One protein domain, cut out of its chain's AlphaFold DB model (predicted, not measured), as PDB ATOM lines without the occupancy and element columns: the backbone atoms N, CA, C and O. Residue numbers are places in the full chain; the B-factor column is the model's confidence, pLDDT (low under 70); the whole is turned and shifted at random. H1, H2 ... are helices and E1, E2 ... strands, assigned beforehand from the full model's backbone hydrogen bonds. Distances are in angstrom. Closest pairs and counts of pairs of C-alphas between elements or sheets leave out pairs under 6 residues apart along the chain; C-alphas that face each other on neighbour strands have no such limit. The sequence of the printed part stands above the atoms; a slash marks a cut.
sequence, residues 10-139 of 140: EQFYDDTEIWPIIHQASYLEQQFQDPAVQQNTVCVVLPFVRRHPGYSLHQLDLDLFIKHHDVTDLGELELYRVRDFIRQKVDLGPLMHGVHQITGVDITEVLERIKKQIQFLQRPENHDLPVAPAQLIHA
ATOM      1  N   GLU A  10      33.525  52.337 -34.389       82.81
ATOM      2  CA  GLU A  10      33.576  52.454 -32.934       82.81
ATOM      3  C   GLU A  10      34.853  53.197 -32.540       82.81
ATOM      4  O   GLU A  10      35.907  52.971 -33.136       82.81
ATOM      5  N   GLN A  11      34.746  54.078 -31.551       82.69
ATOM      6  CA  GLN A  11      35.848  54.887 -31.039       82.69
ATOM      7  C   GLN A  11      36.080  54.571 -29.577       82.69
ATOM      8  O   GLN A  11      35.126  54.405 -28.821       82.69
ATOM      9  N   PHE A  12      37.342  54.510 -29.191       81.25
ATOM     10  CA  PHE A  12      37.765  54.305 -27.820       81.25
ATOM     11  C   PHE A  12      38.894  55.287 -27.543       81.25
ATOM     12  O   PHE A  12      39.805  55.416 -28.356       81.25
ATOM     13  N   TYR A  13      38.810  55.959 -26.404       79.69
ATOM     14  CA  TYR A  13      39.812  56.921 -25.938       79.69
ATOM     15  C   TYR A  13      40.382  56.518 -24.571       79.69
ATOM     16  O   TYR A  13      41.290  57.148 -24.062       79.69
ATOM     17  N   ASP A  14      39.836  55.471 -23.947       81.69
ATOM     18  CA  ASP A  14      40.225  55.064 -22.602       81.69
ATOM     19  C   ASP A  14      41.365  54.043 -22.660       81.69
ATOM     20  O   ASP A  14      41.174  52.889 -23.057       81.69
ATOM     21  N   ASP A  15      42.547  54.456 -22.210       84.50
ATOM     22  CA  ASP A  15      43.733  53.608 -22.081       84.50
ATOM     23  C   ASP A  15      43.432  52.287 -21.349       84.50
ATOM     24  O   ASP A  15      43.972  51.238 -21.708       84.50
ATOM     25  N   THR A  16      42.539  52.293 -20.353       84.25
ATOM     26  CA  THR A  16      42.167  51.083 -19.601       84.25
ATOM     27  C   THR A  16      41.363  50.081 -20.426       84.25
ATOM     28  O   THR A  16      41.389  48.884 -20.128       84.25
ATOM     29  N   GLU A  17      40.700  50.534 -21.491       83.06
ATOM     30  CA  GLU A  17      40.008  49.684 -22.459       83.06
ATOM     31  C   GLU A  17      40.941  49.244 -23.596       83.06
ATOM     32  O   GLU A  17      40.817  48.123 -24.101       83.06
ATOM     33  N   ILE A  18      41.899  50.095 -23.980       85.38
ATOM     34  CA  ILE A  18      42.766  49.886 -25.147       85.38
ATOM     35  C   ILE A  18      43.987  49.015 -24.809       85.38
ATOM     36  O   ILE A  18      44.284  48.065 -25.540       85.38
ATOM     37  N   TRP A  19      44.669  49.260 -23.686       86.69
ATOM     38  CA  TRP A  19      45.865  48.500 -23.297       86.69
ATOM     39  C   TRP A  19      45.640  46.989 -23.187       86.69
ATOM     40  O   TRP A  19      46.471  46.237 -23.704       86.69
ATOM     41  N   PRO A  20      44.535  46.482 -22.602       86.88
ATOM     42  CA  PRO A  20      44.273  45.045 -22.576       86.88
ATOM     43  C   PRO A  20      44.240  44.401 -23.967       86.88
ATOM     44  O   PRO A  20      44.659  43.254 -24.106       86.88
ATOM     45  N   ILE A  21      43.776  45.116 -24.998       82.12
ATOM     46  CA  ILE A  21      43.767  44.624 -26.385       82.12
ATOM     47  C   ILE A  21      45.201  44.502 -26.909       82.12
ATOM     48  O   ILE A  21      45.549  43.483 -27.507       82.12
ATOM     49  N   ILE A  22      46.038  45.512 -26.649       82.00
ATOM     50  CA  ILE A  22      47.452  45.525 -27.051       82.00
ATOM     51  C   ILE A  22      48.218  44.396 -26.345       82.00
ATOM     52  O   ILE A  22      48.881  43.605 -27.011       82.00
ATOM     53  N   HIS A  23      48.072  44.251 -25.023       84.12
ATOM     54  CA  HIS A  23      48.767  43.225 -24.231       84.12
ATOM     55  C   HIS A  23      48.335  41.789 -24.561       84.12
ATOM     56  O   HIS A  23      49.108  40.848 -24.396       84.12
ATOM     57  N   GLN A  24      47.104  41.584 -25.039       79.25
ATOM     58  CA  GLN A  24      46.649  40.261 -25.484       79.25
ATOM     59  C   GLN A  24      47.274  39.832 -26.819       79.25
ATOM     60  O   GLN A  24      47.240  38.647 -27.158       79.25
ATOM     61  N   ALA A  25      47.858  40.764 -27.573       77.00
ATOM     62  CA  ALA A  25      48.483  40.507 -28.858       77.00
ATOM     63  C   ALA A  25      49.987  40.796 -28.783       77.00
ATOM     64  O   ALA A  25      50.430  41.923 -28.981       77.00
ATOM     65  N   SER A  26      50.792  39.748 -28.583       74.12
ATOM     66  CA  SER A  26      52.247  39.847 -28.359       74.12
ATOM     67  C   SER A  26      52.983  40.665 -29.428       74.12
ATOM     68  O   SER A  26      53.948  41.361 -29.136       74.12
ATOM     69  N   TYR A  27      52.525  40.585 -30.678       73.50
ATOM     70  CA  TYR A  27      53.076  41.364 -31.784       73.50
ATOM     71  C   TYR A  27      52.762  42.866 -31.672       73.50
ATOM     72  O   TYR A  27      53.633  43.685 -31.950       73.50
ATOM     73  N   LEU A  28      51.552  43.233 -31.239       76.25
ATOM     74  CA  LEU A  28      51.184  44.633 -31.012       76.25
ATOM     75  C   LEU A  28      51.958  45.193 -29.833       76.25
ATOM     76  O   LEU A  28      52.567  46.247 -29.941       76.25
ATOM     77  N   GLU A  29      52.011  44.449 -28.735       81.56
ATOM     78  CA  GLU A  29      52.781  44.840 -27.562       81.56
ATOM     79  C   GLU A  29      54.247  45.147 -27.909       81.56
ATOM     80  O   GLU A  29      54.762  46.191 -27.514       81.56
ATOM     81  N   GLN A  30      54.897  44.313 -28.727       80.69
ATOM     82  CA  GLN A  30      56.262  44.570 -29.205       80.69
ATOM     83  C   GLN A  30      56.384  45.867 -30.014       80.69
ATOM     84  O   GLN A  30      57.374  46.580 -29.874       80.69
ATOM     85  N   GLN A  31      55.396  46.193 -30.845       77.69
ATOM     86  CA  GLN A  31      55.407  47.434 -31.619       77.69
ATOM     87  C   GLN A  31      55.206  48.672 -30.750       77.69
ATOM     88  O   GLN A  31      55.875  49.677 -30.955       77.69
ATOM     89  N   PHE A  32      54.327  48.601 -29.752       80.69
ATOM     90  CA  PHE A  32      54.094  49.706 -28.819       80.69
ATOM     91  C   PHE A  32      55.256  49.921 -27.834       80.69
ATOM     92  O   PHE A  32      55.360  50.987 -27.220       80.69
ATOM     93  N   GLN A  33      56.145  48.933 -27.708       82.00
ATOM     94  CA  GLN A  33      57.413  49.030 -26.983       82.00
ATOM     95  C   GLN A  33      58.564  49.599 -27.831       82.00
ATOM     96  O   GLN A  33      59.631  49.868 -27.277       82.00
ATOM     97  N   ASP A  34      58.380  49.803 -29.141       80.75
ATOM     98  CA  ASP A  34      59.408  50.406 -29.990       80.75
ATOM     99  C   ASP A  34      59.719  51.841 -29.504       80.75
ATOM    100  O   ASP A  34      58.796  52.649 -29.339       80.75
ATOM    101  N   PRO A  35      60.997  52.201 -29.275       78.94
ATOM    102  CA  PRO A  35      61.373  53.545 -28.839       78.94
ATOM    103  C   PRO A  35      60.839  54.657 -29.751       78.94
ATOM    104  O   PRO A  35      60.456  55.718 -29.262       78.94
ATOM    105  N   ALA A  36      60.758  54.415 -31.060       74.50
ATOM    106  CA  ALA A  36      60.220  55.375 -32.015       74.50
ATOM    107  C   ALA A  36      58.702  55.573 -31.859       74.50
ATOM    108  O   ALA A  36      58.193  56.633 -32.218       74.50
ATOM    109  N   VAL A  37      57.985  54.592 -31.302       75.44
ATOM    110  CA  VAL A  37      56.560  54.695 -30.942       75.44
ATOM    111  C   VAL A  37      56.381  55.363 -29.584       75.44
ATOM    112  O   VAL A  37      55.422  56.090 -29.373       75.44
ATOM    113  N   GLN A  38      57.307  55.166 -28.649       74.12
ATOM    114  CA  GLN A  38      57.266  55.848 -27.352       74.12
ATOM    115  C   GLN A  38      57.560  57.348 -27.444       74.12
ATOM    116  O   GLN A  38      57.072  58.114 -26.622       74.12
ATOM    117  N   GLN A  39      58.359  57.763 -28.424       74.88
ATOM    118  CA  GLN A  39      58.862  59.133 -28.524       74.88
ATOM    119  C   GLN A  39      58.108  60.011 -29.521       74.88
ATOM    120  O   GLN A  39      58.416  61.192 -29.606       74.88
ATOM    121  N   ASN A  40      57.152  59.465 -30.275       71.88
ATOM    122  CA  ASN A  40      56.442  60.206 -31.314       71.88
ATOM    123  C   ASN A  40      54.951  59.890 -31.278       71.88
ATOM    124  O   ASN A  40      54.545  58.824 -30.815       71.88
ATOM    125  N   THR A  41      54.148  60.783 -31.854       73.06
ATOM    126  CA  THR A  41      52.773  60.439 -32.204       73.06
ATOM    127  C   THR A  41      52.810  59.449 -33.364       73.06
ATOM    128  O   THR A  41      53.372  59.737 -34.426       73.06
ATOM    129  N   VAL A  42      52.245  58.261 -33.158       74.88
ATOM    130  CA  VAL A  42      52.290  57.175 -34.139       74.88
ATOM    131  C   VAL A  42      50.908  56.603 -34.374       74.88
ATOM    132  O   VAL A  42      50.156  56.327 -33.445       74.88
ATOM    133  N   CYS A  43      50.610  56.368 -35.646       74.38
ATOM    134  CA  CYS A  43      49.442  55.625 -36.070       74.38
ATOM    135  C   CYS A  43      49.840  54.179 -36.399       74.38
ATOM    136  O   CYS A  43      50.707  53.946 -37.244       74.38
ATOM    137  N   VAL A  44      49.192  53.211 -35.756       73.69
ATOM    138  CA  VAL A  44      49.333  51.776 -36.014       73.69
ATOM    139  C   VAL A  44      48.075  51.275 -36.707       73.69
ATOM    140  O   VAL A  44      46.980  51.314 -36.146       73.69
ATOM    141  N   VAL A  45      48.234  50.793 -37.939       71.19
ATOM    142  CA  VAL A  45      47.109  50.328 -38.762       71.19
ATOM    143  C   VAL A  45      47.097  48.805 -38.850       71.19
ATOM    144  O   VAL A  45      48.081  48.201 -39.287       71.19
ATOM    145  N   LEU A  46      45.975  48.186 -38.475       73.19
ATOM    146  CA  LEU A  46      45.798  46.735 -38.424       73.19
ATOM    147  C   LEU A  46      44.568  46.281 -39.212       73.19
ATOM    148  O   LEU A  46      43.466  46.194 -38.665       73.19
ATOM    149  N   PRO A  47      44.735  45.931 -40.495       67.00
ATOM    150  CA  PRO A  47      43.706  45.197 -41.211       67.00
ATOM    151  C   PRO A  47      43.712  43.728 -40.773       67.00
ATOM    152  O   PRO A  47      44.760  43.078 -40.749       67.00
ATOM    153  N   PHE A  48      42.543  43.155 -40.503       67.00
ATOM    154  CA  PHE A  48      42.434  41.710 -40.325       67.00
ATOM    155  C   PHE A  48      41.154  41.148 -40.932       67.00
ATOM    156  O   PHE A  48      40.104  41.783 -40.999       67.00
ATOM    157  N   VAL A  49      41.264  39.909 -41.406       60.75
ATOM    158  CA  VAL A  49      40.150  39.170 -41.992       60.75
ATOM    159  C   VAL A  49      39.591  38.234 -40.930       60.75
ATOM    160  O   VAL A  49      40.249  37.260 -40.560       60.75
ATOM    161  N   ARG A  50      38.365  38.481 -40.460       61.34
ATOM    162  CA  ARG A  50      37.660  37.510 -39.619       61.34
ATOM    163  C   ARG A  50      37.046  36.424 -40.487       61.34
ATOM    164  O   ARG A  50      36.309  36.683 -41.441       61.34
ATOM    165  N   ARG A  51      37.342  35.177 -40.128       54.19
ATOM    166  CA  ARG A  51      36.709  33.995 -40.710       54.19
ATOM    167  C   ARG A  51      35.741  33.418 -39.704       54.19
ATOM    168  O   ARG A  51      36.139  32.696 -38.797       54.19
ATOM    169  N   HIS A  52      34.469  33.752 -39.859       51.50
ATOM    170  CA  HIS A  52      33.428  33.096 -39.087       51.50
ATOM    171  C   HIS A  52      33.053  31.758 -39.742       51.50
ATOM    172  O   HIS A  52      32.834  31.716 -40.958       51.50
ATOM    173  N   PRO A  53      32.952  30.665 -38.964       45.22
ATOM    174  CA  PRO A  53      32.412  29.410 -39.468       45.22
ATOM    175  C   PRO A  53      30.995  29.633 -40.021       45.22
ATOM    176  O   PRO A  53      30.137  30.160 -39.316       45.22
ATOM    177  N   GLY A  54      30.747  29.243 -41.276       50.53
ATOM    178  CA  GLY A  54      29.416  29.300 -41.902       50.53
ATOM    179  C   GLY A  54      29.177  30.428 -42.916       50.53
ATOM    180  O   GLY A  54      28.088  30.488 -43.480       50.53
ATOM    181  N   TYR A  55      30.167  31.282 -43.202       46.56
ATOM    182  CA  TYR A  55      30.077  32.310 -44.250       46.56
ATOM    183  C   TYR A  55      31.103  32.081 -45.365       46.56
ATOM    184  O   TYR A  55      32.267  31.789 -45.110       46.56
ATOM    185  N   SER A  56      30.670  32.256 -46.615       53.03
ATOM    186  CA  SER A  56      31.510  32.185 -47.820       53.03
ATOM    187  C   SER A  56      32.223  33.504 -48.156       53.03
ATOM    188  O   SER A  56      32.958  33.561 -49.138       53.03
ATOM    189  N   LEU A  57      32.029  34.562 -47.360       56.88
ATOM    190  CA  LEU A  57      32.598  35.893 -47.587       56.88
ATOM    191  C   LEU A  57      33.408  36.357 -46.375       56.88
ATOM    192  O   LEU A  57      32.909  36.401 -45.253       56.88
ATOM    193  N   HIS A  58      34.666  36.699 -46.641       60.62
ATOM    194  CA  HIS A  58      35.612  37.286 -45.701       60.62
ATOM    195  C   HIS A  58      35.051  38.588 -45.111       60.62
ATOM    196  O   HIS A  58      34.738  39.505 -45.870       60.62
ATOM    197  N   GLN A  59      34.939  38.677 -43.782       67.25
ATOM    198  CA  GLN A  59      34.671  39.951 -43.113       67.25
ATOM    199  C   GLN A  59      35.992  40.667 -42.891       67.25
ATOM    200  O   GLN A  59      36.962  40.054 -42.436       67.25
ATOM    201  N   LEU A  60      36.034  41.941 -43.264       68.94
ATOM    202  CA  LEU A  60      37.234  42.756 -43.162       68.94
ATOM    203  C   LEU A  60      37.034  43.841 -42.128       68.94
ATOM    204  O   LEU A  60      36.268  44.775 -42.350       68.94
ATOM    205  N   ASP A  61      37.754  43.690 -41.031       75.75
ATOM    206  CA  ASP A  61      37.799  44.663 -39.961       75.75
ATOM    207  C   ASP A  61      39.121  45.435 -40.051       75.75
ATOM    208  O   ASP A  61      40.132  44.946 -40.576       75.75
ATOM    209  N   LEU A  62      39.090  46.667 -39.564       77.56
ATOM    210  CA  LEU A  62      40.235  47.558 -39.491       77.56
ATOM    211  C   LEU A  62      40.295  48.143 -38.086       77.56
ATOM    212  O   LEU A  62      39.402  48.899 -37.711       77.56
ATOM    213  N   ASP A  63      41.359  47.832 -37.355       82.62
ATOM    214  CA  ASP A  63      41.669  48.500 -36.095       82.62
ATOM    215  C   ASP A  63      42.780  49.528 -36.354       82.62
ATOM    216  O   ASP A  63      43.796  49.234 -36.992       82.62
ATOM    217  N   LEU A  64      42.568  50.752 -35.886       83.19
ATOM    218  CA  LEU A  64      43.485  51.871 -36.027       83.19
ATOM    219  C   LEU A  64      43.815  52.405 -34.644       83.19
ATOM    220  O   LEU A  64      42.952  52.997 -34.003       83.19
ATOM    221  N   PHE A  65      45.048  52.208 -34.202       85.12
ATOM    222  CA  PHE A  65      45.513  52.743 -32.932       85.12
ATOM    223  C   PHE A  65      46.319  54.009 -33.188       85.12
ATOM    224  O   PHE A  65      47.233  54.003 -34.008       85.12
ATOM    225  N   ILE A  66      46.016  55.080 -32.473       84.19
ATOM    226  CA  ILE A  66      46.831  56.287 -32.435       84.19
ATOM    227  C   ILE A  66      47.427  56.357 -31.043       84.19
ATOM    228  O   ILE A  66      46.706  56.328 -30.054       84.19
ATOM    229  N   LYS A  67      48.750  56.423 -30.975       85.12
ATOM    230  CA  LYS A  67      49.465  56.735 -29.751       85.12
ATOM    231  C   LYS A  67      49.932  58.171 -29.825       85.12
ATOM    232  O   LYS A  67      50.624  58.525 -30.777       85.12
ATOM    233  N   HIS A  68      49.567  58.972 -28.841       81.19
ATOM    234  CA  HIS A  68      49.992  60.360 -28.755       81.19
ATOM    235  C   HIS A  68      51.328  60.459 -28.022       81.19
ATOM    236  O   HIS A  68      51.573  59.727 -27.067       81.19
ATOM    237  N   HIS A  69      52.198  61.362 -28.480       75.06
ATOM    238  CA  HIS A  69      53.431  61.668 -27.756       75.06
ATOM    239  C   HIS A  69      53.142  62.307 -26.392       75.06
ATOM    240  O   HIS A  69      53.696  61.891 -25.375       75.06
ATOM    241  N   ASP A  70      52.251  63.298 -26.390       75.69
ATOM    242  CA  ASP A  70      51.784  63.978 -25.191       75.69
ATOM    243  C   ASP A  70      50.416  63.415 -24.800       75.69
ATOM    244  O   ASP A  70      49.497  63.388 -25.622       75.69
ATOM    245  N   VAL A  71      50.279  62.973 -23.545       69.38
ATOM    246  CA  VAL A  71      49.002  62.497 -22.996       69.38
ATOM    247  C   VAL A  71      47.970  63.614 -23.137       69.38
ATOM    248  O   VAL A  71      48.141  64.702 -22.583       69.38
ATOM    249  N   THR A  72      46.918  63.352 -23.907       67.19
ATOM    250  CA  THR A  72      45.826  64.307 -24.113       67.19
ATOM    251  C   THR A  72      44.855  64.264 -22.932       67.19
ATOM    252  O   THR A  72      44.898  63.344 -22.115       67.19
ATOM    253  N   ASP A  73      43.911  65.207 -22.867       68.00
ATOM    254  CA  ASP A  73      42.801  65.150 -21.898       68.00
ATOM    255  C   ASP A  73      41.943  63.874 -22.037       68.00
ATOM    256  O   ASP A  73      41.170  63.543 -21.137       68.00
ATOM    257  N   LEU A  74      42.061  63.172 -23.169       65.62
ATOM    258  CA  LEU A  74      41.320  61.957 -23.481       65.62
ATOM    259  C   LEU A  74      42.098  60.675 -23.158       65.62
ATOM    260  O   LEU A  74      41.449  59.661 -22.956       65.62
ATOM    261  N   GLY A  75      43.431  60.722 -23.046       76.56
ATOM    262  CA  GLY A  75      44.294  59.551 -22.848       76.56
ATOM    263  C   GLY A  75      45.579  59.603 -23.682       76.56
ATOM    264  O   GLY A  75      45.826  60.570 -24.416       76.56
ATOM    265  N   GLU A  76      46.418  58.571 -23.557       84.75
ATOM    266  CA  GLU A  76      47.604  58.367 -24.407       84.75
ATOM    267  C   GLU A  76      47.243  57.650 -25.722       84.75
ATOM    268  O   GLU A  76      47.960  57.782 -26.721       84.75
ATOM    269  N   LEU A  77      46.133  56.903 -25.736       86.75
ATOM    270  CA  LEU A  77      45.703  56.080 -26.861       86.75
ATOM    271  C   LEU A  77      44.310  56.445 -27.385       86.75
ATOM    272  O   LEU A  77      43.346  56.578 -26.638       86.75
ATOM    273  N   GLU A  78      44.185  56.452 -28.710       87.06
ATOM    274  CA  GLU A  78      42.902  56.385 -29.408       87.06
ATOM    275  C   GLU A  78      42.825  55.096 -30.222       87.06
ATOM    276  O   GLU A  78      43.801  54.668 -30.839       87.06
ATOM    277  N   LEU A  79      41.649  54.478 -30.267       86.19
ATOM    278  CA  LEU A  79      41.379  53.316 -31.102       86.19
ATOM    279  C   LEU A  79      40.106  53.538 -31.914       86.19
ATOM    280  O   LEU A  79      39.021  53.712 -31.364       86.19
ATOM    281  N   TYR A  80      40.234  53.427 -33.233       85.44
ATOM    282  CA  TYR A  80      39.111  53.384 -34.161       85.44
ATOM    283  C   TYR A  80      38.967  51.965 -34.703       85.44
ATOM    284  O   TYR A  80      39.879  51.439 -35.339       85.44
ATOM    285  N   ARG A  81      37.808  51.346 -34.474       83.88
ATOM    286  CA  ARG A  81      37.464  50.039 -35.040       83.88
ATOM    287  C   ARG A  81      36.436  50.198 -36.134       83.88
ATOM    288  O   ARG A  81      35.309  50.616 -35.870       83.88
ATOM    289  N   VAL A  82      36.792  49.805 -37.348       80.50
ATOM    290  CA  VAL A  82      35.876  49.780 -38.485       80.50
ATOM    291  C   VAL A  82      35.521  48.345 -38.814       80.50
ATOM    292  O   VAL A  82      36.363  47.575 -39.275       80.50
ATOM    293  N   ARG A  83      34.260  47.984 -38.583       77.62
ATOM    294  CA  ARG A  83      33.790  46.612 -38.787       77.62
ATOM    295  C   ARG A  83      33.280  46.395 -40.199       77.62
ATOM    296  O   ARG A  83      32.498  47.196 -40.711       77.62
ATOM    297  N   ASP A  84      33.665  45.264 -40.781       74.00
ATOM    298  CA  ASP A  84      33.195  44.764 -42.076       74.00
ATOM    299  C   ASP A  84      33.169  45.851 -43.172       74.00
ATOM    300  O   ASP A  84      32.217  45.977 -43.953       74.00
ATOM    301  N   PHE A  85      34.216  46.686 -43.200       72.69
ATOM    302  CA  PHE A  85      34.187  47.991 -43.869       72.69
ATOM    303  C   PHE A  85      34.008  47.881 -45.389       72.69
ATOM    304  O   PHE A  85      33.433  48.767 -46.023       72.69
ATOM    305  N   ILE A  86      34.424  46.752 -45.975       69.56
ATOM    306  CA  ILE A  86      34.232  46.444 -47.398       69.56
ATOM    307  C   ILE A  86      32.774  46.111 -47.708       69.56
ATOM    308  O   ILE A  86      32.198  46.664 -48.646       69.56
ATOM    309  N   ARG A  87      32.152  45.213 -46.936       70.81
ATOM    310  CA  ARG A  87      30.771  44.785 -47.189       70.81
ATOM    311  C   ARG A  87      29.780  45.908 -46.902       70.81
ATOM    312  O   ARG A  87      28.822  46.080 -47.653       70.81
ATOM    313  N   GLN A  88      30.027  46.663 -45.837       70.50
ATOM    314  CA  GLN A  88      29.192  47.789 -45.424       70.50
ATOM    315  C   GLN A  88      29.416  49.040 -46.287       70.50
ATOM    316  O   GLN A  88      28.668  50.003 -46.150       70.50
ATOM    317  N   LYS A  89      30.407  49.025 -47.198       71.44
ATOM    318  CA  LYS A  89      30.813  50.182 -48.016       71.44
ATOM    319  C   LYS A  89      31.033  51.427 -47.152       71.44
ATOM    320  O   LYS A  89      30.546  52.506 -47.484       71.44
ATOM    321  N   VAL A  90      31.717  51.250 -46.021       73.19
ATOM    322  CA  VAL A  90      31.962  52.344 -45.076       73.19
ATOM    323  C   VAL A  90      32.849  53.372 -45.757       73.19
ATOM    324  O   VAL A  90      33.918  53.034 -46.268       73.19
ATOM    325  N   ASP A  91      32.402  54.624 -45.765       73.62
ATOM    326  CA  ASP A  91      33.242  55.731 -46.193       73.62
ATOM    327  C   ASP A  91      34.286  56.012 -45.109       73.62
ATOM    328  O   ASP A  91      33.968  56.489 -44.019       73.62
ATOM    329  N   LEU A  92      35.540  55.676 -45.409       75.12
ATOM    330  CA  LEU A  92      36.673  55.941 -44.529       75.12
ATOM    331  C   LEU A  92      37.195  57.375 -44.673       75.12
ATOM    332  O   LEU A  92      38.022  57.779 -43.864       75.12
ATOM    333  N   GLY A  93      36.733  58.154 -45.658       74.56
ATOM    334  CA  GLY A  93      37.212  59.512 -45.930       74.56
ATOM    335  C   GLY A  93      37.249  60.422 -44.693       74.56
ATOM    336  O   GLY A  93      38.307  60.988 -44.413       74.56
ATOM    337  N   PRO A  94      36.162  60.522 -43.904       74.62
ATOM    338  CA  PRO A  94      36.150  61.316 -42.675       74.62
ATOM    339  C   PRO A  94      37.149  60.826 -41.620       74.62
ATOM    340  O   PRO A  94      37.832  61.641 -41.007       74.62
ATOM    341  N   LEU A  95      37.279  59.504 -41.445       77.00
ATOM    342  CA  LEU A  95      38.250  58.913 -40.519       77.00
ATOM    343  C   LEU A  95      39.679  59.235 -40.963       77.00
ATOM    344  O   LEU A  95      40.491  59.670 -40.157       77.00
ATOM    345  N   MET A  96      39.979  59.078 -42.253       76.31
ATOM    346  CA  MET A  96      41.303  59.382 -42.799       76.31
ATOM    347  C   MET A  96      41.646  60.862 -42.661       76.31
ATOM    348  O   MET A  96      42.777  61.199 -42.327       76.31
ATOM    349  N   HIS A  97      40.667  61.742 -42.875       75.44
ATOM    350  CA  HIS A  97      40.857  63.170 -42.676       75.44
ATOM    351  C   HIS A  97      41.139  63.506 -41.209       75.44
ATOM    352  O   HIS A  97      42.089  64.234 -40.937       75.44
ATOM    353  N   GLY A  98      40.369  62.938 -40.276       74.38
ATOM    354  CA  GLY A  98      40.585  63.128 -38.840       74.38
ATOM    355  C   GLY A  98      41.962  62.641 -38.403       74.38
ATOM    356  O   GLY A  98      42.706  63.372 -37.759       74.38
ATOM    357  N   VAL A  99      42.370  61.452 -38.839       75.06
ATOM    358  CA  VAL A  99      43.678  60.912 -38.456       75.06
ATOM    359  C   VAL A  99      44.815  61.718 -39.087       75.06
ATOM    360  O   VAL A  99      45.817  61.964 -38.420       75.06
ATOM    361  N   HIS A 100      44.661  62.204 -40.323       75.88
ATOM    362  CA  HIS A 100      45.618  63.136 -40.920       75.88
ATOM    363  C   HIS A 100      45.718  64.449 -40.130       75.88
ATOM    364  O   HIS A 100      46.813  64.962 -39.940       75.88
ATOM    365  N   GLN A 101      44.604  64.986 -39.628       74.25
ATOM    366  CA  GLN A 101      44.627  66.179 -38.775       74.25
ATOM    367  C   GLN A 101      45.330  65.929 -37.435       74.25
ATOM    368  O   GLN A 101      46.047  66.804 -36.958       74.25
ATOM    369  N   ILE A 102      45.137  64.746 -36.848       71.88
ATOM    370  CA  ILE A 102      45.705  64.373 -35.545       71.88
ATOM    371  C   ILE A 102      47.202  64.053 -35.654       71.88
ATOM    372  O   ILE A 102      47.990  64.426 -34.790       71.88
ATOM    373  N   THR A 103      47.600  63.349 -36.713       69.56
ATOM    374  CA  THR A 103      48.940  62.749 -36.836       69.56
ATOM    375  C   THR A 103      49.788  63.361 -37.952       69.56
ATOM    376  O   THR A 103      50.955  63.031 -38.088       69.56
ATOM    377  N   GLY A 104      49.235  64.207 -38.822       68.38
ATOM    378  CA  GLY A 104      49.932  64.710 -40.015       68.38
ATOM    379  C   GLY A 104      50.222  63.644 -41.083       68.38
ATOM    380  O   GLY A 104      50.773  63.959 -42.137       68.38
ATOM    381  N   VAL A 105      49.839  62.384 -40.851       67.88
ATOM    382  CA  VAL A 105      50.123  61.256 -41.740       67.88
ATOM    383  C   VAL A 105      49.105  61.186 -42.876       67.88
ATOM    384  O   VAL A 105      47.899  61.229 -42.643       67.88
ATOM    385  N   ASP A 106      49.569  61.025 -44.120       68.94
ATOM    386  CA  ASP A 106      48.692  60.654 -45.237       68.94
ATOM    387  C   ASP A 106      48.451  59.135 -45.256       68.94
ATOM    388  O   ASP A 106      49.241  58.343 -45.774       68.94
ATOM    389  N   ILE A 107      47.330  58.717 -44.673       66.62
ATOM    390  CA  ILE A 107      46.959  57.299 -44.554       66.62
ATOM    391  C   ILE A 107      46.411  56.740 -45.877       66.62
ATOM    392  O   ILE A 107      46.251  55.526 -46.021       66.62
ATOM    393  N   THR A 108      46.209  57.577 -46.899       66.56
ATOM    394  CA  THR A 108      45.744  57.136 -48.223       66.56
ATOM    395  C   THR A 108      46.696  56.107 -48.837       66.56
ATOM    396  O   THR A 108      46.251  55.094 -49.383       66.56
ATOM    397  N   GLU A 109      48.013  56.303 -48.695       63.00
ATOM    398  CA  GLU A 109      49.009  55.343 -49.183       63.00
ATOM    399  C   GLU A 109      48.949  54.015 -48.411       63.00
ATOM    400  O   GLU A 109      49.072  52.934 -48.996       63.00
ATOM    401  N   VAL A 110      48.700  54.081 -47.103       63.97
ATOM    402  CA  VAL A 110      48.572  52.897 -46.250       63.97
ATOM    403  C   VAL A 110      47.305  52.120 -46.579       63.97
ATOM    404  O   VAL A 110      47.376  50.905 -46.736       63.97
ATOM    405  N   LEU A 111      46.176  52.784 -46.823       64.38
ATOM    406  CA  LEU A 111      44.963  52.114 -47.293       64.38
ATOM    407  C   LEU A 111      45.136  51.473 -48.673       64.38
ATOM    408  O   LEU A 111      44.634  50.372 -48.893       64.38
ATOM    409  N   GLU A 112      45.868  52.095 -49.598       66.12
ATOM    410  CA  GLU A 112      46.178  51.468 -50.891       66.12
ATOM    411  C   GLU A 112      47.082  50.234 -50.729       66.12
ATOM    412  O   GLU A 112      46.895  49.222 -51.414       66.12
ATOM    413  N   ARG A 113      48.021  50.248 -49.773       62.16
ATOM    414  CA  ARG A 113      48.811  49.060 -49.405       62.16
ATOM    415  C   ARG A 113      47.945  47.980 -48.758       62.16
ATOM    416  O   ARG A 113      48.067  46.815 -49.134       62.16
ATOM    417  N   ILE A 114      47.027  48.361 -47.873       61.69
ATOM    418  CA  ILE A 114      46.060  47.467 -47.227       61.69
ATOM    419  C   ILE A 114      45.134  46.844 -48.267       61.69
ATOM    420  O   ILE A 114      44.938  45.639 -48.264       61.69
ATOM    421  N   LYS A 115      44.627  47.617 -49.227       64.00
ATOM    422  CA  LYS A 115      43.808  47.131 -50.345       64.00
ATOM    423  C   LYS A 115      44.558  46.111 -51.201       64.00
ATOM    424  O   LYS A 115      43.994  45.071 -51.542       64.00
ATOM    425  N   LYS A 116      45.835  46.362 -51.508       64.44
ATOM    426  CA  LYS A 116      46.703  45.395 -52.207       64.44
ATOM    427  C   LYS A 116      46.949  44.137 -51.373       64.44
ATOM    428  O   LYS A 116      46.890  43.035 -51.915       64.44
ATOM    429  N   GLN A 117      47.178  44.279 -50.067       58.97
ATOM    430  CA  GLN A 117      47.291  43.144 -49.150       58.97
ATOM    431  C   GLN A 117      45.985  42.353 -49.095       58.97
ATOM    432  O   GLN A 117      46.010  41.143 -49.250       58.97
ATOM    433  N   ILE A 118      44.831  43.000 -48.969       60.88
ATOM    434  CA  ILE A 118      43.519  42.346 -48.942       60.88
ATOM    435  C   ILE A 118      43.284  41.543 -50.224       60.88
ATOM    436  O   ILE A 118      42.865  40.392 -50.147       60.88
ATOM    437  N   GLN A 119      43.617  42.091 -51.396       64.06
ATOM    438  CA  GLN A 119      43.576  41.343 -52.660       64.06
ATOM    439  C   GLN A 119      44.521  40.131 -52.664       64.06
ATOM    440  O   GLN A 119      44.205  39.100 -53.256       64.06
ATOM    441  N   PHE A 120      45.680  40.240 -52.013       61.84
ATOM    442  CA  PHE A 120      46.594  39.120 -51.802       61.84
ATOM    443  C   PHE A 120      45.998  38.067 -50.849       61.84
ATOM    444  O   PHE A 120      46.101  36.876 -51.123       61.84
ATOM    445  N   LEU A 121      45.315  38.481 -49.784       54.19
ATOM    446  CA  LEU A 121      44.741  37.617 -48.741       54.19
ATOM    447  C   LEU A 121      43.428  36.940 -49.143       54.19
ATOM    448  O   LEU A 121      43.076  35.901 -48.596       54.19
ATOM    449  N   GLN A 122      42.714  37.518 -50.109       58.78
ATOM    450  CA  GLN A 122      41.559  36.901 -50.767       58.78
ATOM    451  C   GLN A 122      41.955  35.731 -51.684       58.78
ATOM    452  O   GLN A 122      41.079  35.059 -52.228       58.78
ATOM    453  N   ARG A 123      43.257  35.479 -51.895       61.50
ATOM    454  CA  ARG A 123      43.712  34.313 -52.655       61.50
ATOM    455  C   ARG A 123      43.604  33.048 -51.794       61.50
ATOM    456  O   ARG A 123      44.102  33.062 -50.668       61.50
ATOM    457  N   PRO A 124      43.053  31.943 -52.332       57.19
ATOM    458  CA  PRO A 124      42.867  30.692 -51.595       57.19
ATOM    459  C   PRO A 124      44.136  30.142 -50.937       57.19
ATOM    460  O   PRO A 124      44.077  29.559 -49.860       57.19
ATOM    461  N   GLU A 125      45.288  30.347 -51.576       55.09
ATOM    462  CA  GLU A 125      46.604  29.918 -51.090       55.09
ATOM    463  C   GLU A 125      47.123  30.695 -49.869       55.09
ATOM    464  O   GLU A 125      47.950  30.179 -49.124       55.09
ATOM    465  N   ASN A 126      46.622  31.908 -49.627       51.09
ATOM    466  CA  ASN A 126      47.087  32.786 -48.549       51.09
ATOM    467  C   ASN A 126      46.165  32.740 -47.332       51.09
ATOM    468  O   ASN A 126      46.206  33.618 -46.468       51.09
ATOM    469  N   HIS A 127      45.307  31.721 -47.274       51.72
ATOM    470  CA  HIS A 127      44.276  31.645 -46.271       51.72
ATOM    471  C   HIS A 127      44.865  31.523 -44.849       51.72
ATOM    472  O   HIS A 127      44.449  32.262 -43.964       51.72
ATOM    473  N   ASP A 128      45.868  30.704 -44.575       44.84
ATOM    474  CA  ASP A 128      46.291  30.478 -43.178       44.84
ATOM    475  C   ASP A 128      47.377  31.442 -42.668       44.84
ATOM    476  O   ASP A 128      47.989  31.209 -41.626       44.84
ATOM    477  N   LEU A 129      47.614  32.545 -43.384       45.19
ATOM    478  CA  LEU A 129      48.615  33.539 -43.004       45.19
ATOM    479  C   LEU A 129      48.037  34.591 -42.036       45.19
ATOM    480  O   LEU A 129      46.930  35.090 -42.270       45.19
ATOM    481  N   PRO A 130      48.782  34.997 -40.985       46.44
ATOM    482  CA  PRO A 130      48.490  36.239 -40.280       46.44
ATOM    483  C   PRO A 130      48.524  37.388 -41.293       46.44
ATOM    484  O   PRO A 130      49.435  37.512 -42.110       46.44
ATOM    485  N   VAL A 131      47.455  38.172 -41.283       48.28
ATOM    486  CA  VAL A 131      46.961  38.858 -42.478       48.28
ATOM    487  C   VAL A 131      47.801  40.094 -42.849       48.28
ATOM    488  O   VAL A 131      47.966  40.375 -44.030       48.28
ATOM    489  N   ALA A 132      48.448  40.785 -41.911       49.84
ATOM    490  CA  ALA A 132      49.431  41.817 -42.249       49.84
ATOM    491  C   ALA A 132      50.350  42.148 -41.062       49.84
ATOM    492  O   ALA A 132      49.914  42.041 -39.915       49.84
ATOM    493  N   PRO A 133      51.593  42.600 -41.315       50.72
ATOM    494  CA  PRO A 133      52.352  43.335 -40.313       50.72
ATOM    495  C   PRO A 133      51.646  44.669 -40.043       50.72
ATOM    496  O   PRO A 133      51.239  45.346 -40.992       50.72
ATOM    497  N   ALA A 134      51.512  45.063 -38.777       51.72
ATOM    498  CA  ALA A 134      51.070  46.414 -38.476       51.72
ATOM    499  C   ALA A 134      52.095  47.395 -39.026       51.72
ATOM    500  O   ALA A 134      53.308  47.189 -38.908       51.72
ATOM    501  N   GLN A 135      51.589  48.453 -39.636       60.09
ATOM    502  CA  GLN A 135      52.420  49.516 -40.168       60.09
ATOM    503  C   GLN A 135      52.419  50.654 -39.159       60.09
ATOM    504  O   GLN A 135      51.363  51.207 -38.859       60.09
ATOM    505  N   LEU A 136      53.606  50.954 -38.634       56.41
ATOM    506  CA  LEU A 136      53.861  52.163 -37.867       56.41
ATOM    507  C   LEU A 136      54.001  53.317 -38.850       56.41
ATOM    508  O   LEU A 136      54.780  53.228 -39.804       56.41
ATOM    509  N   ILE A 137      53.252  54.387 -38.617       61.88
ATOM    510  CA  ILE A 137      53.387  55.614 -39.386       61.88
ATOM    511  C   ILE A 137      53.674  56.763 -38.433       61.88
ATOM    512  O   ILE A 137      52.866  57.067 -37.556       61.88
ATOM    513  N   HIS A 138      54.847  57.364 -38.602       53.53
ATOM    514  CA  HIS A 138      55.327  58.444 -37.753       53.53
ATOM    515  C   HIS A 138      54.801  59.794 -38.241       53.53
ATOM    516  O   HIS A 138      54.910  60.114 -39.427       53.53
ATOM    517  N   ALA A 139      54.274  60.579 -37.304       53.56
ATOM    518  CA  ALA A 139      54.185  62.025 -37.427       53.56
ATOM    519  C   ALA A 139      55.586  62.619 -37.192       53.56
ATOM    520  O   ALA A 139      56.264  62.183 -36.260       53.56
TER     521      ALA A 139
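What this domain is: This is residues 10 to 139 of the 140 residues of an uncharacterized protein of Adhaeribacter swui (UniProt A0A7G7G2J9). What shape does the backbone make? A twisted antiparallel sheet of five strands forms the core, with H4 and H5 over one face and H1 over the other, while H2 and H3 only graze it. The long hairpin of E2 and E3 runs the length of the body. What is it built of? 130 residues are printed, with five named helices and five named strands, in the order E1 H1 H2 H3 E2 E3 E4 H4 H5 E5; the class is mixed, helices and strands. The sheet's order is E1 E4 E3 E2 E5. The whole is compact, with a radius of gyration of the C-alphas of 14.9 A and spans of 44 by 30 by 22 A.

How they stand to each other: How do the strands pair? E1, residues 10 to 12, an edge strand, is antiparallel to E4, residues 75 to 82, with N 10 and O 81 2.9 A apart. E2, residues 42 to 50, E3, residues 59 to 72, and E4 form a meander, each strand the antiparallel neighbour of the one before, in two hairpins: N 44 and O 65 are 2.7 A apart, N 64 and O 80 2.8 A. E5, residues 135 to 138, the other edge strand, is antiparallel to E2, with N 43 and O 137 3.0 A apart. Where are the first helices? H1, residues 15 to 24, lies over E4 and, only just, with 3 C-alphas, over E3, at a height over the sheet of 9.5 A; the closest C-alphas of H1 and E4, Asp 15 and Leu 77, are 5.7 A apart. H2, residues 26 to 32, and H1 only just touch, only at the corner, with 3 pairs of C-alphas within 8 A, the closest Ile 22 and Glu 29 at 5.4 A. H2 and H3, residues 35 to 38, only graze the sheet. Where are the others? H4, residues 93 to 103, lies over E3 and E2 at a height of 9.6 A, and H5, residues 108 to 121, over E2 at 9.3 A, both along the strands. They are on the same face, opposite to H1, and close but not clearly touching: their closest C-alphas, Met 96 and Thr 108, are 7.4 A apart. Which helix backbones are within range? Every O i to N i+4 pair is within hydrogen-bond range in H2, H4 and H5, and 4 of 6 in H1; H3 is too short for such a pair.

Where its parts are: Where do the elements begin and end? E1 begins at C-alpha 10, (33.576, 52.454, -32.934), and E5 ends at C-alpha 138, (55.327, 58.444, -37.753). Which are long? From first to last C-alpha E3 measures 32.8 A, bending by 96 degrees at residue 69, E2 25.1 A, E4 20.3 A and H5 19.6 A.

The domain as a whole: How large is it, and is it whole? The two C-alphas farthest apart, Asp 73 and Glu 125, are 45.9 A apart, and the printed part has no cut. Which link is long? The link from H5 to E5, residues 122 to 134, is long. Where is confidence low? The mean pLDDT of the printed part is 70.2, and residues 47 to 60, 71 to 74, 86 and 103 to 139 of the model are under 70.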